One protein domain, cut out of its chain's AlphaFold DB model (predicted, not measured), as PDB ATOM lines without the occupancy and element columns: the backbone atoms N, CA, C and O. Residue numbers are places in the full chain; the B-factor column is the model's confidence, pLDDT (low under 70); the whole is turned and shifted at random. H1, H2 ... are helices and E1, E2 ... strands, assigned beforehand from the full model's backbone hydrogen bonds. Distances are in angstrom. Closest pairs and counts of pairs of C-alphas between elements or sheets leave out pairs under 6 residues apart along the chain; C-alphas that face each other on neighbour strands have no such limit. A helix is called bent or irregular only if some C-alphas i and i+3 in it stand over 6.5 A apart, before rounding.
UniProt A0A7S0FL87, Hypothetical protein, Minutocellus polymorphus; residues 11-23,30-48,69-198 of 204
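This is residues 11 to 23, 30 to 48 and 69 to 198 of the 204 residues of the protein "Hypothetical protein" of Minutocellus polymorphus (UniProt A0A7S0FL87). One strongly twisted sheet of seven strands, curled like part of a barrel and left open between E6 and E7, has the long helix H3 packed along the outside of its curl, over E1 and E3. Beyond H3, away from the sheet, lie H4 and H5; H2 meets the beginning of H3 at a corner, little H1 grazes the sheet far from H3, and the long unnamed stretch 168 to 183 runs from H5 back to E6. The printed part has 162 residues, with five named helices and seven named strands in the order E1 E2 E3 E4 H1 E5 H2 H3 H4 H5 E6 E7, and the sheet, E6 E2 E5 E4 E3 E1 E7, is mixed. The class is mixed, helices and strands, with 75 residues, under half, in named elements. The whole is compact, with a radius of gyration of the C-alphas of 15.6 A, and spans 45 by 33 by 26 A.

E1, residues 11 to 17, is 19.6 A long and begins with C-alpha 11 at (96.609, -39.952, -2.657). E2 is residues 34 to 38, 12.8 A, E3 residues 73 to 75 and E4 residues 89 to 92. H1, residues 97 to 100, is followed by E5, residues 104 to 107. H2 is residues 118 to 126, 12.1 A. H3, residues 131 to 145, is 20.8 A long from (99.909, -43.967, 7.285) to (105.787, -26.476, -2.400); it is irregular, with C-alphas 134 and 137 7.7 A apart. H4 is residues 152 to 155 and H5 residues 159 to 167, 12.2 A. E6 is residues 184 to 188, 12.6 A, and E7, residues 193 to 198, 15.2 A, ends with C-alpha 198 at (100.267, -33.779, -7.287).

In the sheet, E1 and E7 are antiparallel at 157 degrees, with N 15 and O 196 2.9 A apart, within hydrogen-bond range. E3 and E1 are parallel at 21 degrees, with N 75 to O 14 at 2.8 A. E3 and E4 form a hairpin, with N 90 to O 74 at 2.8 A. E5 and E4 are antiparallel, with N 107 to O 91 at 2.8 A, and so are E2 and E5, with N 104 to O 37 at 2.9 A. E6 and E2 are parallel at 25 degrees, with N 187 to O 36 at 2.8 A. Residues 46 to 47 also pair, parallel, with residues 193 to 194 of E7. H3 on one face of the sheet makes two layers, a helix over a sheet. Its height over the sheet is 8.3 A; it lies over E1 and, only just, with 3 C-alphas, over E3, and runs along the strands, at 24 degrees to E1 on the local plane. The closest C-alphas of H3 and E1, Pro 138 and Leu 13, are 6.3 A apart. H2 only grazes the sheet, with residues 118 to 120, and H1 with residues 97 to 100. H2 and H3 touch only at the corner, and only just, with 3 pairs of C-alphas within 8 A; the closest are Ala 124 and Leu 131, 6.2 A. H3, with residues 139 to 143 alone, and H4 only just touch, with 3 such pairs; the closest C-alphas, Glu 140 and Leu 152, are 6.1 A apart. H4 and H5 touch only at the corner, C-alphas 153 and 159 being closest at 5.3 A. H4 and H5 are not on the sheet. In H2 and H5 every O i to N i+4 pair is within hydrogen-bond range, and in H3 9 of 11; H1 and H4 are too short for such a pair, and their one O i to N i+3 pair is within range in H4 but not in H1.

The C-alphas farthest apart, Gly 42 and Asp 160, are 46.4 A apart. Residues 24 to 29 and 49 to 68 are not printed, with gaps of 10.6 A and 21.8 A between C-alphas. The links E3 to E4 and H5 to E6 are long. The mean pLDDT of the printed part is 85.9; residues 20 to 23, 30 to 32, 41 to 43, 48 and 174 to 183 are under 70.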
ATOM      1  N   VAL A  11      96.829 -41.137  -3.505       93.44
ATOM      2  CA  VAL A  11      96.609 -39.952  -2.657       93.44
ATOM      3  C   VAL A  11      96.981 -38.722  -3.467       93.44
ATOM      4  O   VAL A  11      97.987 -38.719  -4.177       93.44
ATOM      5  N   ARG A  12      96.172 -37.667  -3.386       94.75
ATOM      6  CA  ARG A  12      96.455 -36.398  -4.064       94.75
ATOM      7  C   ARG A  12      96.766 -35.298  -3.066       94.75
ATOM      8  O   ARG A  12      96.188 -35.256  -1.986       94.75
ATOM      9  N   LEU A  13      97.651 -34.389  -3.457       96.06
ATOM     10  CA  LEU A  13      97.860 -33.104  -2.801       96.06
ATOM     11  C   LEU A  13      97.343 -32.004  -3.724       96.06
ATOM     12  O   LEU A  13      97.937 -31.743  -4.770       96.06
ATOM     13  N   HIS A  14      96.246 -31.368  -3.331       95.00
ATOM     14  CA  HIS A  14      95.660 -30.228  -4.021       95.00
ATOM     15  C   HIS A  14      96.155 -28.929  -3.390       95.00
ATOM     16  O   HIS A  14      95.908 -28.678  -2.209       95.00
ATOM     17  N   VAL A  15      96.806 -28.077  -4.178       94.12
ATOM     18  CA  VAL A  15      97.200 -26.733  -3.747       94.12
ATOM     19  C   VAL A  15      96.141 -25.752  -4.228       94.12
ATOM     20  O   VAL A  15      95.958 -25.548  -5.432       94.12
ATOM     21  N   LEU A  16      95.414 -25.170  -3.279       92.56
ATOM     22  CA  LEU A  16      94.259 -24.319  -3.533       92.56
ATOM     23  C   LEU A  16      94.451 -22.960  -2.875       92.56
ATOM     24  O   LEU A  16      94.776 -22.863  -1.700       92.56
ATOM     25  N   LYS A  17      94.168 -21.910  -3.633       89.62
ATOM     26  CA  LYS A  17      94.085 -20.537  -3.151       89.62
ATOM     27  C   LYS A  17      92.630 -20.206  -2.807       89.62
ATOM     28  O   LYS A  17      91.744 -20.414  -3.640       89.62
ATOM     29  N   LEU A  18      92.374 -19.696  -1.607       85.75
ATOM     30  CA  LEU A  18      91.082 -19.150  -1.197       85.75
ATOM     31  C   LEU A  18      90.832 -17.790  -1.875       85.75
ATOM     32  O   LEU A  18      91.748 -17.032  -2.194       85.75
ATOM     33  N   PHE A  19      89.565 -17.453  -2.108       73.81
ATOM     34  CA  PHE A  19      89.206 -16.139  -2.645       73.81
ATOM     35  C   PHE A  19      89.410 -15.043  -1.583       73.81
ATOM     36  O   PHE A  19      89.080 -15.250  -0.422       73.81
ATOM     37  N   GLU A  20      89.914 -13.859  -1.954       59.22
ATOM     38  CA  GLU A  20      90.319 -12.787  -1.016       59.22
ATOM     39  C   GLU A  20      89.308 -12.432   0.105       59.22
ATOM     40  O   GLU A  20      89.743 -12.272   1.246       59.22
ATOM     41  N   PRO A  21      87.977 -12.378  -0.108       54.62
ATOM     42  CA  PRO A  21      87.011 -12.132   0.969       54.62
ATOM     43  C   PRO A  21      87.010 -13.214   2.061       54.62
ATOM     44  O   PRO A  21      86.626 -12.946   3.196       54.62
ATOM     45  N   ALA A  22      87.467 -14.429   1.745       54.56
ATOM     46  CA  ALA A  22      87.646 -15.512   2.704       54.56
ATOM     47  C   ALA A  22      88.850 -15.285   3.636       54.56
ATOM     48  O   ALA A  22      88.904 -15.911   4.688       54.56
ATOM     49  N   VAL A  23      89.783 -14.389   3.300       55.41
ATOM     50  CA  VAL A  23      91.018 -14.131   4.069       55.41
ATOM     51  C   VAL A  23      90.923 -12.848   4.915       55.41
ATOM     52  O   VAL A  23      91.579 -12.741   5.947       55.41
ATOM     53  N   ARG A  30      87.891 -18.931  13.435       57.41
ATOM     54  CA  ARG A  30      87.833 -19.909  12.329       57.41
ATOM     55  C   ARG A  30      88.681 -21.158  12.551       57.41
ATOM     56  O   ARG A  30      88.412 -22.177  11.923       57.41
ATOM     57  N   PHE A  31      89.666 -21.126  13.447       56.28
ATOM     58  CA  PHE A  31      90.461 -22.313  13.779       56.28
ATOM     59  C   PHE A  31      89.704 -23.341  14.630       56.28
ATOM     60  O   PHE A  31      90.146 -24.490  14.713       56.28
ATOM     61  N   HIS A  32      88.591 -22.943  15.252       60.59
ATOM     62  CA  HIS A  32      87.769 -23.802  16.106       60.59
ATOM     63  C   HIS A  32      86.475 -24.284  15.431       60.59
ATOM     64  O   HIS A  32      85.773 -25.117  15.999       60.59
ATOM     65  N   MET A  33      86.188 -23.808  14.217       72.38
ATOM     66  CA  MET A  33      84.999 -24.184  13.450       72.38
ATOM     67  C   MET A  33      85.217 -25.430  12.590       72.38
ATOM     68  O   MET A  33      86.339 -25.738  12.180       72.38
ATOM     69  N   LEU A  34      84.122 -26.119  12.252       80.44
ATOM     70  CA  LEU A  34      84.140 -27.178  11.244       80.44
ATOM     71  C   LEU A  34      84.214 -26.556   9.847       80.44
ATOM     72  O   LEU A  34      83.371 -25.741   9.476       80.44
ATOM     73  N   TRP A  35      85.203 -26.967   9.060       87.50
ATOM     74  CA  TRP A  35      85.364 -26.519   7.681       87.50
ATOM     75  C   TRP A  35      84.730 -27.536   6.744       87.50
ATOM     76  O   TRP A  35      85.027 -28.727   6.832       87.50
ATOM     77  N   LEU A  36      83.877 -27.069   5.842       89.75
ATOM     78  CA  LEU A  36      83.215 -27.890   4.838       89.75
ATOM     79  C   LEU A  36      83.540 -27.344   3.453       89.75
ATOM     80  O   LEU A  36      83.300 -26.173   3.175       89.75
ATOM     81  N   LEU A  37      84.051 -28.191   2.570       89.62
ATOM     82  CA  LEU A  37      84.244 -27.862   1.168       89.62
ATOM     83  C   LEU A  37      83.002 -28.275   0.374       89.62
ATOM     84  O   LEU A  37      82.617 -29.447   0.371       89.62
ATOM     85  N   ASP A  38      82.381 -27.306  -0.289       89.56
ATOM     86  CA  ASP A  38      81.237 -27.514  -1.174       89.56
ATOM     87  C   ASP A  38      81.710 -27.593  -2.629       89.56
ATOM     88  O   ASP A  38      82.046 -26.580  -3.242       89.56
ATOM     89  N   ASP A  39      81.738 -28.805  -3.183       83.94
ATOM     90  CA  ASP A  39      82.030 -29.073  -4.596       83.94
ATOM     91  C   ASP A  39      80.762 -29.300  -5.439       83.94
ATOM     92  O   ASP A  39      80.849 -29.534  -6.644       83.94
ATOM     93  N   SER A  40      79.575 -29.198  -4.829       76.88
ATOM     94  CA  SER A  40      78.291 -29.436  -5.497       76.88
ATOM     95  C   SER A  40      77.836 -28.244  -6.346       76.88
ATOM     96  O   SER A  40      77.063 -28.400  -7.295       76.88
ATOM     97  N   LYS A  41      78.323 -27.037  -6.027       64.44
ATOM     98  CA  LYS A  41      77.909 -25.779  -6.658       64.44
ATOM     99  C   LYS A  41      79.072 -25.100  -7.380       64.44
ATOM    100  O   LYS A  41      80.074 -24.719  -6.781       64.44
ATOM    101  N   GLY A  42      78.886 -24.866  -8.680       58.09
ATOM    102  CA  GLY A  42      79.735 -23.966  -9.471       58.09
ATOM    103  C   GLY A  42      80.891 -24.615 -10.239       58.09
ATOM    104  O   GLY A  42      81.612 -23.893 -10.920       58.09
ATOM    105  N   GLY A  43      81.029 -25.944 -10.210       68.75
ATOM    106  CA  GLY A  43      82.032 -26.661 -11.007       68.75
ATOM    107  C   GLY A  43      83.429 -26.693 -10.366       68.75
ATOM    108  O   GLY A  43      83.562 -26.372  -9.185       68.75
ATOM    109  N   PRO A  44      84.463 -27.136 -11.110       80.56
ATOM    110  CA  PRO A  44      85.830 -27.234 -10.595       80.56
ATOM    111  C   PRO A  44      86.367 -25.862 -10.143       80.56
ATOM    112  O   PRO A  44      85.841 -24.831 -10.577       80.56
ATOM    113  N   PRO A  45      87.423 -25.822  -9.309       82.12
ATOM    114  CA  PRO A  45      88.068 -24.564  -8.955       82.12
ATOM    115  C   PRO A  45      88.568 -23.837 -10.206       82.12
ATOM    116  O   PRO A  45      88.847 -24.440 -11.248       82.12
ATOM    117  N   LYS A  46      88.721 -22.519 -10.094       84.19
ATOM    118  CA  LYS A  46      89.312 -21.702 -11.160       84.19
ATOM    119  C   LYS A  46      90.758 -22.145 -11.364       84.19
ATOM    120  O   LYS A  46      91.467 -22.328 -10.389       84.19
ATOM    121  N   THR A  47      91.232 -22.300 -12.591       78.81
ATOM    122  CA  THR A  47      92.661 -22.547 -12.834       78.81
ATOM    123  C   THR A  47      93.397 -21.220 -12.970       78.81
ATOM    124  O   THR A  47      92.919 -20.311 -13.659       78.81
ATOM    125  N   ASP A  48      94.547 -21.082 -12.307       67.44
ATOM    126  CA  ASP A  48      95.396 -19.912 -12.519       67.44
ATOM    127  C   ASP A  48      95.952 -19.948 -13.954       67.44
ATOM    128  O   ASP A  48      96.685 -20.855 -14.342       67.44
ATOM    129  N   SER A  69      89.007 -36.886  -3.274       92.25
ATOM    130  CA  SER A  69      88.634 -38.172  -2.691       92.25
ATOM    131  C   SER A  69      88.884 -38.180  -1.182       92.25
ATOM    132  O   SER A  69      89.681 -37.397  -0.665       92.25
ATOM    133  N   PHE A  70      88.209 -39.076  -0.456       92.62
ATOM    134  CA  PHE A  70      88.456 -39.247   0.977       92.62
ATOM    135  C   PHE A  70      89.923 -39.628   1.223       92.62
ATOM    136  O   PHE A  70      90.410 -40.625   0.683       92.62
ATOM    137  N   GLY A  71      90.608 -38.837   2.050       94.19
ATOM    138  CA  GLY A  71      92.018 -39.003   2.371       94.19
ATOM    139  C   GLY A  71      92.971 -38.132   1.557       94.19
ATOM    140  O   GLY A  71      94.148 -38.105   1.909       94.19
ATOM    141  N   ASP A  72      92.498 -37.415   0.531       96.06
ATOM    142  CA  ASP A  72      93.323 -36.446  -0.199       96.06
ATOM    143  C   ASP A  72      93.745 -35.282   0.717       96.06
ATOM    144  O   ASP A  72      93.049 -34.911   1.666       96.06
ATOM    145  N   LEU A  73      94.901 -34.693   0.421       97.25
ATOM    146  CA  LEU A  73      95.434 -33.519   1.097       97.25
ATOM    147  C   LEU A  73      95.026 -32.249   0.349       97.25
ATOM    148  O   LEU A  73      95.126 -32.168  -0.874       97.25
ATOM    149  N   LEU A  74      94.606 -31.233   1.095       96.06
ATOM    150  CA  LEU A  74      94.318 -29.896   0.592       96.06
ATOM    151  C   LEU A  74      95.206 -28.900   1.326       96.06
ATOM    152  O   LEU A  74      95.165 -28.819   2.552       96.06
ATOM    153  N   TYR A  75      95.992 -28.138   0.581       94.88
ATOM    154  CA  TYR A  75      96.870 -27.116   1.125       94.88
ATOM    155  C   TYR A  75      96.425 -25.727   0.673       94.88
ATOM    156  O   TYR A  75      96.259 -25.488  -0.523       94.88
ATOM    157  N   PHE A  76      96.263 -24.826   1.644       92.12
ATOM    158  CA  PHE A  76      95.872 -23.434   1.436       92.12
ATOM    159  C   PHE A  76      96.992 -22.498   1.921       92.12
ATOM    160  O   PHE A  76      97.089 -22.249   3.130       92.12
ATOM    161  N   PRO A  77      97.850 -21.985   1.017       89.88
ATOM    162  CA  PRO A  77      98.996 -21.149   1.380       89.88
ATOM    163  C   PRO A  77      98.649 -19.920   2.230       89.88
ATOM    164  O   PRO A  77      99.410 -19.535   3.110       89.88
ATOM    165  N   GLU A  78      97.487 -19.310   2.012       86.25
ATOM    166  CA  GLU A  78      97.078 -18.069   2.686       86.25
ATOM    167  C   GLU A  78      96.729 -18.257   4.161       86.25
ATOM    168  O   GLU A  78      96.541 -17.279   4.879       86.25
ATOM    169  N   LEU A  79      96.637 -19.506   4.615       82.88
ATOM    170  CA  LEU A  79      96.439 -19.826   6.022       82.88
ATOM    171  C   LEU A  79      97.743 -19.870   6.815       82.88
ATOM    172  O   LEU A  79      97.681 -20.011   8.032       82.88
ATOM    173  N   GLN A  80      98.904 -19.788   6.159       84.44
ATOM    174  CA  GLN A  80     100.179 -19.757   6.860       84.44
ATOM    175  C   GLN A  80     100.359 -18.411   7.569       84.44
ATOM    176  O   GLN A  80     100.679 -17.394   6.955       84.44
ATOM    177  N   SER A  81     100.188 -18.416   8.888       83.75
ATOM    178  CA  SER A  81     100.603 -17.330   9.777       83.75
ATOM    179  C   SER A  81     102.072 -17.454  10.192       83.75
ATOM    180  O   SER A  81     102.661 -16.491  10.683       83.75
ATOM    181  N   GLY A  82     102.664 -18.634   9.970       83.00
ATOM    182  CA  GLY A  82     104.006 -18.994  10.421       83.00
ATOM    183  C   GLY A  82     104.009 -19.716  11.769       83.00
ATOM    184  O   GLY A  82     105.065 -19.822  12.385       83.00
ATOM    185  N   ALA A  83     102.848 -20.194  12.236       85.69
ATOM    186  CA  ALA A  83     102.743 -20.977  13.467       85.69
ATOM    187  C   ALA A  83     103.296 -22.403  13.319       85.69
ATOM    188  O   ALA A  83     103.659 -23.015  14.314       85.69
ATOM    189  N   GLY A  84     103.335 -22.928  12.094       88.50
ATOM    190  CA  GLY A  84     103.938 -24.216  11.777       88.50
ATOM    191  C   GLY A  84     103.698 -24.631  10.328       88.50
ATOM    192  O   GLY A  84     102.884 -24.054   9.602       88.50
ATOM    193  N   GLU A  85     104.420 -25.655   9.917       90.69
ATOM    194  CA  GLU A  85     104.599 -26.132   8.551       90.69
ATOM    195  C   GLU A  85     103.303 -26.736   7.996       90.69
ATOM    196  O   GLU A  85     103.015 -26.648   6.800       90.69
ATOM    197  N   PHE A  86     102.453 -27.279   8.868       93.25
ATOM    198  CA  PHE A  86     101.204 -27.937   8.493       93.25
ATOM    199  C   PHE A  86      99.960 -27.085   8.789       93.25
ATOM    200  O   PHE A  86      98.831 -27.547   8.619       93.25
ATOM    201  N   GLU A  87     100.127 -25.814   9.170       89.69
ATOM    202  CA  GLU A  87      99.025 -24.903   9.514       89.69
ATOM    203  C   GLU A  87      97.951 -24.803   8.414       89.69
ATOM    204  O   GLU A  87      96.742 -24.854   8.689       89.69
ATOM    205  N   GLY A  88      98.399 -24.683   7.161       90.81
ATOM    206  CA  GLY A  88      97.542 -24.567   5.981       90.81
ATOM    207  C   GLY A  88      97.063 -25.899   5.405       90.81
ATOM    208  O   GLY A  88      96.318 -25.896   4.427       90.81
ATOM    209  N   LEU A  89      97.481 -27.031   5.977       95.00
ATOM    210  CA  LEU A  89      97.129 -28.364   5.497       95.00
ATOM    211  C   LEU A  89      95.770 -28.803   6.052       95.00
ATOM    212  O   LEU A  89      95.440 -28.562   7.214       95.00
ATOM    213  N   ARG A  90      94.973 -29.486   5.235       94.75
ATOM    214  CA  ARG A  90      93.744 -30.179   5.629       94.75
ATOM    215  C   ARG A  90      93.685 -31.546   4.958       94.75
ATOM    216  O   ARG A  90      94.122 -31.700   3.823       94.75
ATOM    217  N   PHE A  91      93.095 -32.515   5.641       95.44
ATOM    218  CA  PHE A  91      92.734 -33.808   5.073       95.44
ATOM    219  C   PHE A  91      91.268 -33.762   4.642       95.44
ATOM    220  O   PHE A  91      90.407 -33.341   5.417       95.44
ATOM    221  N   ALA A  92      90.966 -34.214   3.429       94.50
ATOM    222  CA  ALA A  92      89.596 -34.486   3.024       94.50
ATOM    223  C   ALA A  92      89.057 -35.643   3.868       94.50
ATOM    224  O   ALA A  92      89.613 -36.740   3.825       94.50
ATOM    225  N   GLY A  93      87.998 -35.407   4.637       92.25
ATOM    226  CA  GLY A  93      87.273 -36.455   5.348       92.25
ATOM    227  C   GLY A  93      86.216 -37.137   4.475       92.25
ATOM    228  O   GLY A  93      86.056 -36.829   3.291       92.25
ATOM    229  N   GLU A  94      85.503 -38.097   5.059       89.50
ATOM    230  CA  GLU A  94      84.470 -38.851   4.349       89.50
ATOM    231  C   GLU A  94      83.260 -37.955   4.050       89.50
ATOM    232  O   GLU A  94      82.726 -37.273   4.929       89.50
ATOM    233  N   ARG A  95      82.817 -37.954   2.789       85.88
ATOM    234  CA  ARG A  95      81.589 -37.265   2.389       85.88
ATOM    235  C   ARG A  95      80.390 -37.978   3.009       85.88
ATOM    236  O   ARG A  95      80.236 -39.184   2.846       85.88
ATOM    237  N   SER A  96      79.516 -37.215   3.656       80.88
ATOM    238  CA  SER A  96      78.278 -37.729   4.240       80.88
ATOM    239  C   SER A  96      77.116 -36.813   3.879       80.88
ATOM    240  O   SER A  96      77.098 -35.645   4.266       80.88
ATOM    241  N   ASP A  97      76.133 -37.350   3.157       77.25
ATOM    242  CA  ASP A  97      74.889 -36.631   2.857       77.25
ATOM    243  C   ASP A  97      74.095 -36.337   4.137       77.25
ATOM    244  O   ASP A  97      73.500 -35.272   4.270       77.25
ATOM    245  N   GLU A  98      74.151 -37.246   5.113       78.12
ATOM    246  CA  GLU A  98      73.422 -37.134   6.379       78.12
ATOM    247  C   GLU A  98      74.033 -36.095   7.328       78.12
ATOM    248  O   GLU A  98      73.301 -35.355   7.980       78.12
ATOM    249  N   LEU A  99      75.367 -36.031   7.418       75.31
ATOM    250  CA  LEU A  99      76.058 -35.177   8.394       75.31
ATOM    251  C   LEU A  99      76.519 -33.839   7.809       75.31
ATOM    252  O   LEU A  99      76.587 -32.834   8.523       75.31
ATOM    253  N   PHE A 100      76.853 -33.817   6.518       80.00
ATOM    254  CA  PHE A 100      77.517 -32.682   5.874       80.00
ATOM    255  C   PHE A 100      76.781 -32.164   4.635       80.00
ATOM    256  O   PHE A 100      77.315 -31.294   3.949       80.00
ATOM    257  N   ASP A 101      75.558 -32.639   4.356       83.44
ATOM    258  CA  ASP A 101      74.753 -32.192   3.208       83.44
ATOM    259  C   ASP A 101      75.562 -32.280   1.897       83.44
ATOM    260  O   ASP A 101      75.743 -31.299   1.168       83.44
ATOM    261  N   GLY A 102      76.189 -33.446   1.699       82.00
ATOM    262  CA  GLY A 102      77.013 -33.790   0.539       82.00
ATOM    263  C   GLY A 102      78.387 -33.114   0.485       82.00
ATOM    264  O   GLY A 102      79.142 -33.354  -0.456       82.00
ATOM    265  N   LYS A 103      78.747 -32.289   1.479       89.75
ATOM    266  CA  LYS A 103      80.021 -31.549   1.517       89.75
ATOM    267  C   LYS A 103      81.146 -32.394   2.103       89.75
ATOM    268  O   LYS A 103      80.918 -33.345   2.851       89.75
ATOM    269  N   ILE A 104      82.378 -32.034   1.758       91.31
ATOM    270  CA  ILE A 104      83.583 -32.711   2.244       91.31
ATOM    271  C   ILE A 104      84.062 -32.001   3.515       91.31
ATOM    272  O   ILE A 104      84.411 -30.821   3.439       91.31
ATOM    273  N   PRO A 105      84.119 -32.665   4.679       91.75
ATOM    274  CA  PRO A 105      84.734 -32.068   5.856       91.75
ATOM    275  C   PRO A 105      86.250 -31.940   5.663       91.75
ATOM    276  O   PRO A 105      86.909 -32.871   5.207       91.75
ATOM    277  N   LEU A 106      86.810 -30.786   6.017       92.25
ATOM    278  CA  LEU A 106      88.247 -30.521   5.961       92.25
ATOM    279  C   LEU A 106      88.848 -30.664   7.360       92.25
ATOM    280  O   LEU A 106      88.701 -29.796   8.219       92.25
ATOM    281  N   LEU A 107      89.526 -31.785   7.585       91.62
ATOM    282  CA  LEU A 107      90.064 -32.183   8.880       91.62
ATOM    283  C   LEU A 107      91.458 -31.579   9.075       91.62
ATOM    284  O   LEU A 107      92.335 -31.715   8.223       91.62
ATOM    285  N   LYS A 108      91.676 -30.895  10.196       89.38
ATOM    286  CA  LYS A 108      92.954 -30.246  10.505       89.38
ATOM    287  C   LYS A 108      93.965 -31.269  11.051       89.38
ATOM    288  O   LYS A 108      93.632 -31.914  12.043       89.38
ATOM    289  N   PRO A 109      95.171 -31.397  10.470       86.69
ATOM    290  CA  PRO A 109      96.282 -32.053  11.143       86.69
ATOM    291  C   PRO A 109      96.901 -31.115  12.182       86.69
ATOM    292  O   PRO A 109      96.648 -29.908  12.167       86.69
ATOM    293  N   GLY A 110      97.703 -31.647  13.101       86.44
ATOM    294  CA  GLY A 110      98.551 -30.813  13.968       86.44
ATOM    295  C   GLY A 110      99.309 -29.710  13.192       86.44
ATOM    296  O   GLY A 110      99.473 -29.795  11.978       86.44
ATOM    297  N   ILE A 111      99.684 -28.621  13.877       88.12
ATOM    298  CA  ILE A 111     100.220 -27.401  13.233       88.12
ATOM    299  C   ILE A 111     101.727 -27.514  12.952       88.12
ATOM    300  O   ILE A 111     102.150 -27.300  11.821       88.12
ATOM    301  N   GLU A 112     102.514 -27.822  13.984       88.75
ATOM    302  CA  GLU A 112     103.987 -27.921  13.932       88.75
ATOM    303  C   GLU A 112     104.442 -29.331  13.529       88.75
ATOM    304  O   GLU A 112     105.435 -29.514  12.835       88.75
ATOM    305  N   SER A 113     103.677 -30.346  13.927       90.81
ATOM    306  CA  SER A 113     103.874 -31.745  13.556       90.81
ATOM    307  C   SER A 113     102.546 -32.370  13.142       90.81
ATOM    308  O   SER A 113     101.469 -31.881  13.500       90.81
ATOM    309  N   ILE A 114     102.601 -33.460  12.375       94.56
ATOM    310  CA  ILE A 114     101.384 -34.163  11.979       94.56
ATOM    311  C   ILE A 114     100.817 -34.926  13.172       94.56
ATOM    312  O   ILE A 114     101.361 -35.936  13.605       94.56
ATOM    313  N   GLU A 115      99.650 -34.482  13.623       94.25
ATOM    314  CA  GLU A 115      98.695 -35.315  14.349       94.25
ATOM    315  C   GLU A 115      97.576 -35.715  13.380       94.25
ATOM    316  O   GLU A 115      96.840 -34.855  12.889       94.25
ATOM    317  N   PHE A 116      97.439 -37.005  13.081       95.00
ATOM    318  CA  PHE A 116      96.450 -37.490  12.122       95.00
ATOM    319  C   PHE A 116      95.025 -37.427  12.692       95.00
ATOM    320  O   PHE A 116      94.783 -37.874  13.822       95.00
ATOM    321  N   PRO A 117      94.039 -36.955  11.905       92.81
ATOM    322  CA  PRO A 117      92.636 -37.088  12.268       92.81
ATOM    323  C   PRO A 117      92.233 -38.569  12.420       92.81
ATOM    324  O   PRO A 117      92.650 -39.397  11.602       92.81
ATOM    325  N   PRO A 118      91.382 -38.931  13.404       92.06
ATOM    326  CA  PRO A 118      90.988 -40.325  13.635       92.06
ATOM    327  C   PRO A 118      90.370 -41.004  12.414       92.06
ATOM    328  O   PRO A 118      90.619 -42.182  12.179       92.06
ATOM    329  N   ASP A 119      89.601 -40.259  11.620       90.75
ATOM    330  CA  ASP A 119      88.927 -40.785  10.431       90.75
ATOM    331  C   ASP A 119      89.939 -41.204   9.352       90.75
ATOM    332  O   ASP A 119      89.740 -42.203   8.666       90.75
ATOM    333  N   ILE A 120      91.064 -40.490   9.250       94.38
ATOM    334  CA  ILE A 120      92.155 -40.806   8.323       94.38
ATOM    335  C   ILE A 120      92.899 -42.058   8.777       94.38
ATOM    336  O   ILE A 120      93.158 -42.947   7.968       94.38
ATOM    337  N   ALA A 121      93.179 -42.165  10.077       93.38
ATOM    338  CA  ALA A 121      93.778 -43.365  10.652       93.38
ATOM    339  C   ALA A 121      92.879 -44.593  10.454       93.38
ATOM    340  O   ALA A 121      93.350 -45.639  10.020       93.38
ATOM    341  N   PHE A 122      91.574 -44.449  10.697       92.31
ATOM    342  CA  PHE A 122      90.594 -45.513  10.483       92.31
ATOM    343  C   PHE A 122      90.484 -45.919   9.007       92.31
ATOM    344  O   PHE A 122      90.368 -47.102   8.693       92.31
ATOM    345  N   MET A 123      90.544 -44.953   8.087       91.88
ATOM    346  CA  MET A 123      90.547 -45.214   6.647       91.88
ATOM    347  C   MET A 123      91.783 -45.999   6.204       91.88
ATOM    348  O   MET A 123      91.640 -46.952   5.439       91.88
ATOM    349  N   ALA A 124      92.965 -45.634   6.706       91.94
ATOM    350  CA  ALA A 124      94.210 -46.348   6.439       91.94
ATOM    351  C   ALA A 124      94.152 -47.794   6.962       91.94
ATOM    352  O   ALA A 124      94.425 -48.733   6.215       91.94
ATOM    353  N   ASP A 125      93.676 -47.972   8.199       91.31
ATOM    354  CA  ASP A 125      93.517 -49.279   8.845       91.31
ATOM    355  C   ASP A 125      92.534 -50.177   8.069       91.31
ATOM    356  O   ASP A 125      92.832 -51.329   7.763       91.31
ATOM    357  N   LYS A 126      91.397 -49.621   7.621       89.88
ATOM    358  CA  LYS A 126      90.409 -50.329   6.783       89.88
ATOM    359  C   LYS A 126      90.964 -50.748   5.417       89.88
ATOM    360  O   LYS A 126      90.487 -51.730   4.849       89.88
ATOM    361  N   LYS A 127      91.910 -49.986   4.864       88.31
ATOM    362  CA  LYS A 127      92.598 -50.321   3.609       88.31
ATOM    363  C   LYS A 127      93.770 -51.281   3.816       88.31
ATOM    364  O   LYS A 127      94.326 -51.728   2.821       88.31
ATOM    365  N   GLU A 128      94.124 -51.594   5.063       90.75
ATOM    366  CA  GLU A 128      95.311 -52.374   5.428       90.75
ATOM    367  C   GLU A 128      96.620 -51.729   4.914       90.75
ATOM    368  O   GLU A 128      97.563 -52.419   4.531       90.75
ATOM    369  N   ILE A 129      96.685 -50.389   4.901       91.06
ATOM    370  CA  ILE A 129      97.844 -49.606   4.439       91.06
ATOM    371  C   ILE A 129      98.354 -48.730   5.587       91.06
ATOM    372  O   ILE A 129      97.574 -48.130   6.325       91.06
ATOM    373  N   SER A 130      99.677 -48.625   5.742       94.12
ATOM    374  CA  SER A 130     100.276 -47.758   6.759       94.12
ATOM    375  C   SER A 130     100.076 -46.268   6.434       94.12
ATOM    376  O   SER A 130     100.078 -45.855   5.273       94.12
ATOM    377  N   LEU A 131      99.970 -45.425   7.467       95.62
ATOM    378  CA  LEU A 131      99.909 -43.967   7.285       95.62
ATOM    379  C   LEU A 131     101.166 -43.417   6.599       95.62
ATOM    380  O   LEU A 131     101.063 -42.471   5.823       95.62
ATOM    381  N   ARG A 132     102.330 -44.036   6.836       96.25
ATOM    382  CA  ARG A 132     103.581 -43.692   6.151       96.25
ATOM    383  C   ARG A 132     103.458 -43.874   4.642       96.25
ATOM    384  O   ARG A 132     103.698 -42.926   3.901       96.25
ATOM    385  N   ASN A 133     103.013 -45.050   4.197       94.69
ATOM    386  CA  ASN A 133     102.872 -45.357   2.772       94.69
ATOM    387  C   ASN A 133     101.892 -44.404   2.078       94.69
ATOM    388  O   ASN A 133     102.078 -44.076   0.910       94.69
ATOM    389  N   LEU A 134     100.858 -43.953   2.796       94.25
ATOM    390  CA  LEU A 134      99.895 -42.985   2.281       94.25
ATOM    391  C   LEU A 134     100.453 -41.564   2.211       94.25
ATOM    392  O   LEU A 134     100.169 -40.864   1.243       94.25
ATOM    393  N   TYR A 135     101.177 -41.117   3.240       96.44
ATOM    394  CA  TYR A 135     101.347 -39.686   3.494       96.44
ATOM    395  C   TYR A 135     102.787 -39.186   3.561       96.44
ATOM    396  O   TYR A 135     102.962 -37.978   3.471       96.44
ATOM    397  N   GLU A 136     103.812 -40.037   3.624       96.50
ATOM    398  CA  GLU A 136     105.205 -39.565   3.657       96.50
ATOM    399  C   GLU A 136     105.549 -38.729   2.413       96.50
ATOM    400  O   GLU A 136     105.801 -37.530   2.536       96.50
ATOM    401  N   LYS A 137     105.433 -39.300   1.205       96.44
ATOM    402  CA  LYS A 137     105.729 -38.575  -0.047       96.44
ATOM    403  C   LYS A 137     104.834 -37.337  -0.259       96.44
ATOM    404  O   LYS A 137     105.366 -36.287  -0.619       96.44
ATOM    405  N   PRO A 138     103.500 -37.392  -0.043       96.19
ATOM    406  CA  PRO A 138     102.673 -36.187  -0.126       96.19
ATOM    407  C   PRO A 138     103.074 -35.079   0.857       96.19
ATOM    408  O   PRO A 138     103.006 -33.903   0.500       96.19
ATOM    409  N   LEU A 139     103.483 -35.426   2.083       96.94
ATOM    410  CA  LEU A 139     103.917 -34.447   3.081       96.94
ATOM    411  C   LEU A 139     105.297 -33.861   2.751       96.94
ATOM    412  O   LEU A 139     105.498 -32.666   2.943       96.94
ATOM    413  N   GLU A 140     106.221 -34.645   2.196       96.19
ATOM    414  CA  GLU A 140     107.483 -34.113   1.656       96.19
ATOM    415  C   GLU A 140     107.220 -33.122   0.518       96.19
ATOM    416  O   GLU A 140     107.727 -32.000   0.538       96.19
ATOM    417  N   ALA A 141     106.351 -33.488  -0.427       96.12
ATOM    418  CA  ALA A 141     105.983 -32.619  -1.540       96.12
ATOM    419  C   ALA A 141     105.324 -31.312  -1.075       96.12
ATOM    420  O   ALA A 141     105.545 -30.261  -1.675       96.12
ATOM    421  N   LEU A 142     104.538 -31.347   0.005       95.62
ATOM    422  CA  LEU A 142     103.999 -30.139   0.625       95.62
ATOM    423  C   LEU A 142     105.118 -29.191   1.082       95.62
ATOM    424  O   LEU A 142     105.053 -27.996   0.797       95.62
ATOM    425  N   LEU A 143     106.142 -29.704   1.764       95.00
ATOM    426  CA  LEU A 143     107.269 -28.889   2.230       95.00
ATOM    427  C   LEU A 143     108.102 -28.336   1.061       95.00
ATOM    428  O   LEU A 143     108.565 -27.193   1.104       95.00
ATOM    429  N   GLU A 144     108.235 -29.098  -0.028       94.06
ATOM    430  CA  GLU A 144     108.821 -28.606  -1.279       94.06
ATOM    431  C   GLU A 144     108.026 -27.428  -1.858       94.06
ATOM    432  O   GLU A 144     108.614 -26.401  -2.202       94.06
ATOM    433  N   ILE A 145     106.693 -27.538  -1.917       91.44
ATOM    434  CA  ILE A 145     105.787 -26.476  -2.400       91.44
ATOM    435  C   ILE A 145     105.914 -25.209  -1.542       91.44
ATOM    436  O   ILE A 145     105.852 -24.096  -2.061       91.44
ATOM    437  N   GLN A 146     106.162 -25.359  -0.239       89.62
ATOM    438  CA  GLN A 146     106.417 -24.250   0.691       89.62
ATOM    439  C   GLN A 146     107.804 -23.597   0.518       89.62
ATOM    440  O   GLN A 146     108.154 -22.661   1.241       89.62
ATOM    441  N   GLY A 147     108.597 -24.049  -0.454       86.00
ATOM    442  CA  GLY A 147     109.904 -23.495  -0.798       86.00
ATOM    443  C   GLY A 147     111.085 -24.395  -0.440       86.00
ATOM    444  O   GLY A 147     112.221 -23.926  -0.523       86.00
ATOM    445  N   GLY A 148     110.843 -25.647  -0.026       82.25
ATOM    446  CA  GLY A 148     111.869 -26.689   0.125       82.25
ATOM    447  C   GLY A 148     112.953 -26.376   1.157       82.25
ATOM    448  O   GLY A 148     114.076 -26.858   1.044       82.25
ATOM    449  N   ARG A 149     112.650 -25.514   2.136       84.19
ATOM    450  CA  ARG A 149     113.617 -25.082   3.159       84.19
ATOM    451  C   ARG A 149     113.807 -26.098   4.279       84.19
ATOM    452  O   ARG A 149     114.816 -26.030   4.971       84.19
ATOM    453  N   MET A 150     112.830 -26.978   4.463       88.06
ATOM    454  CA  MET A 150     112.826 -28.037   5.462       88.06
ATOM    455  C   MET A 150     112.321 -29.317   4.808       88.06
ATOM    456  O   MET A 150     111.399 -29.282   3.996       88.06
ATOM    457  N   SER A 151     112.934 -30.436   5.164       93.62
ATOM    458  CA  SER A 151     112.426 -31.781   4.906       93.62
ATOM    459  C   SER A 151     111.605 -32.277   6.099       93.62
ATOM    460  O   SER A 151     111.661 -31.692   7.182       93.62
ATOM    461  N   LEU A 152     110.887 -33.397   5.952       94.56
ATOM    462  CA  LEU A 152     110.234 -34.045   7.100       94.56
ATOM    463  C   LEU A 152     111.240 -34.400   8.202       94.56
ATOM    464  O   LEU A 152     110.932 -34.276   9.383       94.56
ATOM    465  N   VAL A 153     112.459 -34.784   7.824       95.50
ATOM    466  CA  VAL A 153     113.543 -35.059   8.774       95.50
ATOM    467  C   VAL A 153     113.871 -33.818   9.606       95.50
ATOM    468  O   VAL A 153     114.057 -33.937  10.816       95.50
ATOM    469  N   ASP A 154     113.906 -32.635   8.988       93.94
ATOM    470  CA  ASP A 154     114.182 -31.379   9.691       93.94
ATOM    471  C   ASP A 154     113.035 -31.001  10.635       93.94
ATOM    472  O   ASP A 154     113.288 -30.633  11.781       93.94
ATOM    473  N   VAL A 155     111.782 -31.158  10.186       92.88
ATOM    474  CA  VAL A 155     110.577 -30.873  10.989       92.88
ATOM    475  C   VAL A 155     110.535 -31.724  12.260       92.88
ATOM    476  O   VAL A 155     110.235 -31.219  13.339       92.88
ATOM    477  N   TYR A 156     110.888 -33.006  12.158       93.69
ATOM    478  CA  TYR A 156     110.913 -33.923  13.301       93.69
ATOM    479  C   TYR A 156     112.244 -33.908  14.075       93.69
ATOM    480  O   TYR A 156     112.390 -34.621  15.064       93.69
ATOM    481  N   GLY A 157     113.216 -33.081  13.677       93.69
ATOM    482  CA  GLY A 157     114.483 -32.919  14.397       93.69
ATOM    483  C   GLY A 157     115.480 -34.072  14.229       93.69
ATOM    484  O   GLY A 157     116.387 -34.214  15.050       93.69
ATOM    485  N   GLY A 158     115.340 -34.888  13.180       95.12
ATOM    486  CA  GLY A 158     116.266 -35.966  12.833       95.12
ATOM    487  C   GLY A 158     115.578 -37.243  12.347       95.12
ATOM    488  O   GLY A 158     114.414 -37.501  12.644       95.12
ATOM    489  N   SER A 159     116.322 -38.068  11.601       95.56
ATOM    490  CA  SER A 159     115.781 -39.286  10.982       95.56
ATOM    491  C   SER A 159     115.284 -40.290  12.018       95.56
ATOM    492  O   SER A 159     114.219 -40.859  11.829       95.56
ATOM    493  N   ASP A 160     115.994 -40.456  13.136       96.44
ATOM    494  CA  ASP A 160     115.590 -41.394  14.191       96.44
ATOM    495  C   ASP A 160     114.224 -41.020  14.794       96.44
ATOM    496  O   ASP A 160     113.382 -41.887  15.011       96.44
ATOM    497  N   VAL A 161     113.966 -39.721  14.994       95.69
ATOM    498  CA  VAL A 161     112.692 -39.221  15.540       95.69
ATOM    499  C   VAL A 161     111.561 -39.368  14.521       95.69
ATOM    500  O   VAL A 161     110.445 -39.742  14.880       95.69
ATOM    501  N   LEU A 162     111.847 -39.122  13.238       96.25
ATOM    502  CA  LEU A 162     110.889 -39.351  12.157       96.25
ATOM    503  C   LEU A 162     110.505 -40.839  12.052       96.25
ATOM    504  O   LEU A 162     109.332 -41.164  11.878       96.25
ATOM    505  N   GLU A 163     111.468 -41.749  12.202       97.44
ATOM    506  CA  GLU A 163     111.209 -43.192  12.221       97.44
ATOM    507  C   GLU A 163     110.394 -43.618  13.451       97.44
ATOM    508  O   GLU A 163     109.471 -44.424  13.326       97.44
ATOM    509  N   GLU A 164     110.672 -43.053  14.632       96.44
ATOM    510  CA  GLU A 164     109.855 -43.274  15.833       96.44
ATOM    511  C   GLU A 164     108.405 -42.812  15.631       96.44
ATOM    512  O   GLU A 164     107.470 -43.540  15.982       96.44
ATOM    513  N   PHE A 165     108.213 -41.643  15.012       96.12
ATOM    514  CA  PHE A 165     106.892 -41.151  14.632       96.12
ATOM    515  C   PHE A 165     106.199 -42.112  13.667       96.12
ATOM    516  O   PHE A 165     105.060 -42.498  13.906       96.12
ATOM    517  N   TRP A 166     106.862 -42.573  12.605       96.88
ATOM    518  CA  TRP A 166     106.227 -43.495  11.661       96.88
ATOM    519  C   TRP A 166     105.941 -44.878  12.245       96.88
ATOM    520  O   TRP A 166     104.967 -45.518  11.843       96.88
ATOM    521  N   ALA A 167     106.736 -45.334  13.215       96.62
ATOM    522  CA  ALA A 167     106.469 -46.564  13.953       96.62
ATOM    523  C   ALA A 167     105.210 -46.452  14.829       96.62
ATOM    524  O   ALA A 167     104.537 -47.456  15.084       96.62
ATOM    525  N   LYS A 168     104.878 -45.242  15.292       95.44
ATOM    526  CA  LYS A 168     103.673 -44.967  16.074       95.44
ATOM    527  C   LYS A 168     103.157 -43.543  15.809       95.44
ATOM    528  O   LYS A 168     103.385 -42.662  16.640       95.44
ATOM    529  N   PRO A 169     102.432 -43.328  14.696       94.50
ATOM    530  CA  PRO A 169     101.982 -41.994  14.322       94.50
ATOM    531  C   PRO A 169     101.043 -41.410  15.370       94.50
ATOM    532  O   PRO A 169     100.177 -42.111  15.908       94.50
ATOM    533  N   ASP A 170     101.188 -40.116  15.633       93.88
ATOM    534  CA  ASP A 170     100.293 -39.413  16.540       93.88
ATOM    535  C   ASP A 170      98.900 -39.308  15.921       93.88
ATOM    536  O   ASP A 170      98.714 -38.767  14.832       93.88
ATOM    537  N   ILE A 171      97.902 -39.830  16.634       93.62
ATOM    538  CA  ILE A 171      96.492 -39.726  16.262       93.62
ATOM    539  C   ILE A 171      95.824 -38.752  17.223       93.62
ATOM    540  O   ILE A 171      95.894 -38.930  18.446       93.62
ATOM    541  N   MET A 172      95.138 -37.743  16.686       88.94
ATOM    542  CA  MET A 172      94.447 -36.753  17.503       88.94
ATOM    543  C   MET A 172      93.472 -37.454  18.452       88.94
ATOM    544  O   MET A 172      92.567 -38.186  18.042       88.94
ATOM    545  N   ARG A 173      93.597 -37.184  19.753       76.81
ATOM    546  CA  ARG A 173      92.549 -37.557  20.710       76.81
ATOM    547  C   ARG A 173      91.311 -36.764  20.321       76.81
ATOM    548  O   ARG A 173      91.414 -35.540  20.298       76.81
ATOM    549  N   ARG A 174      90.192 -37.439  20.006       62.09
ATOM    550  CA  ARG A 174      88.904 -36.816  19.633       62.09
ATOM    551  C   ARG A 174      88.707 -35.528  20.433       62.09
ATOM    552  O   ARG A 174      88.386 -35.586  21.621       62.09
ATOM    553  N   ARG A 175      88.961 -34.377  19.807       52.09
ATOM    554  CA  ARG A 175      88.618 -33.101  20.421       52.09
ATOM    555  C   ARG A 175      87.098 -32.973  20.357       52.09
ATOM    556  O   ARG A 175      86.465 -33.535  19.471       52.09
ATOM    557  N   THR A 176      86.589 -32.338  21.405       44.94
ATOM    558  CA  THR A 176      85.248 -31.820  21.707       44.94
ATOM    559  C   THR A 176      84.265 -31.843  20.529       44.94
ATOM    560  O   THR A 176      84.695 -31.517  19.425       44.94
ATOM    561  N   PRO A 177      82.977 -32.204  20.743       44.94
ATOM    562  CA  PRO A 177      81.959 -32.279  19.693       44.94
ATOM    563  C   PRO A 177      82.120 -31.142  18.698       44.94
ATOM    564  O   PRO A 177      82.333 -30.003  19.126       44.94
ATOM    565  N   LEU A 178      82.048 -31.500  17.406       49.56
ATOM    566  CA  LEU A 178      81.928 -30.566  16.289       49.56
ATOM    567  C   LEU A 178      81.167 -29.346  16.795       49.56
ATOM    568  O   LEU A 178      80.100 -29.524  17.394       49.56
ATOM    569  N   ALA A 179      81.772 -28.162  16.648       49.41
ATOM    570  CA  ALA A 179      81.146 -26.901  17.019       49.41
ATOM    571  C   ALA A 179      79.660 -26.951  16.624       49.41
ATOM    572  O   ALA A 179      79.331 -27.583  15.612       49.41
ATOM    573  N   SER A 180      78.776 -26.400  17.469       52.88
ATOM    574  CA  SER A 180      77.316 -26.421  17.265       52.88
ATOM    575  C   SER A 180      76.971 -26.224  15.793       52.88
ATOM    576  O   SER A 180      77.703 -25.516  15.115       52.88
ATOM    577  N   GLU A 181      75.882 -26.813  15.285       52.69
ATOM    578  CA  GLU A 181      75.545 -26.776  13.847       52.69
ATOM    579  C   GLU A 181      75.644 -25.383  13.185       52.69
ATOM    580  O   GLU A 181      75.855 -25.314  11.973       52.69
ATOM    581  N   ASP A 182      75.559 -24.323  13.992       57.34
ATOM    582  CA  ASP A 182      75.720 -22.907  13.662       57.34
ATOM    583  C   ASP A 182      77.172 -22.428  13.366       57.34
ATOM    584  O   ASP A 182      77.335 -21.406  12.707       57.34
ATOM    585  N   ASP A 183      78.224 -23.156  13.767       69.81
ATOM    586  CA  ASP A 183      79.653 -22.792  13.625       69.81
ATOM    587  C   ASP A 183      80.357 -23.637  12.539       69.81
ATOM    588  O   ASP A 183      81.357 -24.340  12.754       69.81
ATOM    589  N   LYS A 184      79.793 -23.593  11.327       78.19
ATOM    590  CA  LYS A 184      80.353 -24.230  10.126       78.19
ATOM    591  C   LYS A 184      80.843 -23.167   9.156       78.19
ATOM    592  O   LYS A 184      80.091 -22.279   8.761       78.19
ATOM    593  N   TRP A 185      82.077 -23.311   8.689       83.56
ATOM    594  CA  TRP A 185      82.578 -22.509   7.585       83.56
ATOM    595  C   TRP A 185      82.526 -23.303   6.284       83.56
ATOM    596  O   TRP A 185      83.231 -24.299   6.123       83.56
ATOM    597  N   ILE A 186      81.664 -22.869   5.364       86.62
ATOM    598  CA  ILE A 186      81.518 -23.486   4.046       86.62
ATOM    599  C   ILE A 186      82.401 -22.742   3.048       86.62
ATOM    600  O   ILE A 186      82.266 -21.532   2.875       86.62
ATOM    601  N   ILE A 187      83.273 -23.486   2.379       87.88
ATOM    602  CA  ILE A 187      84.162 -23.013   1.323       87.88
ATOM    603  C   ILE A 187      83.615 -23.544  -0.006       87.88
ATOM    604  O   ILE A 187      83.673 -24.754  -0.241       87.88
ATOM    605  N   PRO A 188      83.071 -22.692  -0.888       88.94
ATOM    606  CA  PRO A 188      82.690 -23.116  -2.229       88.94
ATOM    607  C   PRO A 188      83.946 -23.412  -3.053       88.94
ATOM    608  O   PRO A 188      84.772 -22.528  -3.278       88.94
ATOM    609  N   LEU A 189      84.094 -24.641  -3.546       88.50
ATOM    610  CA  LEU A 189      85.253 -25.037  -4.351       88.50
ATOM    611  C   LEU A 189      85.392 -24.183  -5.622       88.50
ATOM    612  O   LEU A 189      86.501 -23.867  -6.040       88.50
ATOM    613  N   SER A 190      84.268 -23.766  -6.203       86.81
ATOM    614  CA  SER A 190      84.212 -22.885  -7.376       86.81
ATOM    615  C   SER A 190      84.740 -21.464  -7.121       86.81
ATOM    616  O   SER A 190      85.045 -20.728  -8.067       86.81
ATOM    617  N   GLU A 191      84.884 -21.067  -5.857       86.94
ATOM    618  CA  GLU A 191      85.526 -19.812  -5.466       86.94
ATOM    619  C   GLU A 191      87.036 -19.969  -5.252       86.94
ATOM    620  O   GLU A 191      87.764 -18.980  -5.361       86.94
ATOM    621  N   CYS A 192      87.529 -21.190  -5.042       88.94
ATOM    622  CA  CYS A 192      88.957 -21.469  -4.950       88.94
ATOM    623  C   CYS A 192      89.647 -21.344  -6.316       88.94
ATOM    624  O   CYS A 192      89.046 -21.542  -7.377       88.94
ATOM    625  N   THR A 193      90.948 -21.057  -6.284       90.06
ATOM    626  CA  THR A 193      91.827 -21.154  -7.456       90.06
ATOM    627  C   THR A 193      92.786 -22.326  -7.278       90.06
ATOM    628  O   THR A 193      93.518 -22.383  -6.297       90.06
ATOM    629  N   LEU A 194      92.782 -23.270  -8.213       91.00
ATOM    630  CA  LEU A 194      93.749 -24.352  -8.293       91.00
ATOM    631  C   LEU A 194      95.095 -23.821  -8.770       91.00
ATOM    632  O   LEU A 194      95.181 -23.212  -9.839       91.00
ATOM    633  N   ILE A 195      96.122 -24.106  -7.973       90.81
ATOM    634  CA  ILE A 195      97.521 -23.854  -8.310       90.81
ATOM    635  C   ILE A 195      98.110 -25.112  -8.957       90.81
ATOM    636  O   ILE A 195      98.541 -25.062 -10.103       90.81
ATOM    637  N   GLU A 196      98.068 -26.252  -8.260       91.19
ATOM    638  CA  GLU A 196      98.535 -27.545  -8.782       91.19
ATOM    639  C   GLU A 196      97.854 -28.731  -8.074       91.19
ATOM    640  O   GLU A 196      97.232 -28.580  -7.017       91.19
ATOM    641  N   THR A 197      97.946 -29.930  -8.656       92.56
ATOM    642  CA  THR A 197      97.550 -31.187  -8.002       92.56
ATOM    643  C   THR A 197      98.594 -32.261  -8.246       92.56
ATOM    644  O   THR A 197      98.662 -32.815  -9.337       92.56
ATOM    645  N   ARG A 198      99.327 -32.654  -7.204       93.69
ATOM    646  CA  ARG A 198     100.267 -33.779  -7.287       93.69
ATOM    647  C   ARG A 198      99.571 -35.079  -6.917       93.69
ATOM    648  O   ARG A 198      98.750 -35.110  -6.004       93.69
TER     649      ARG A 198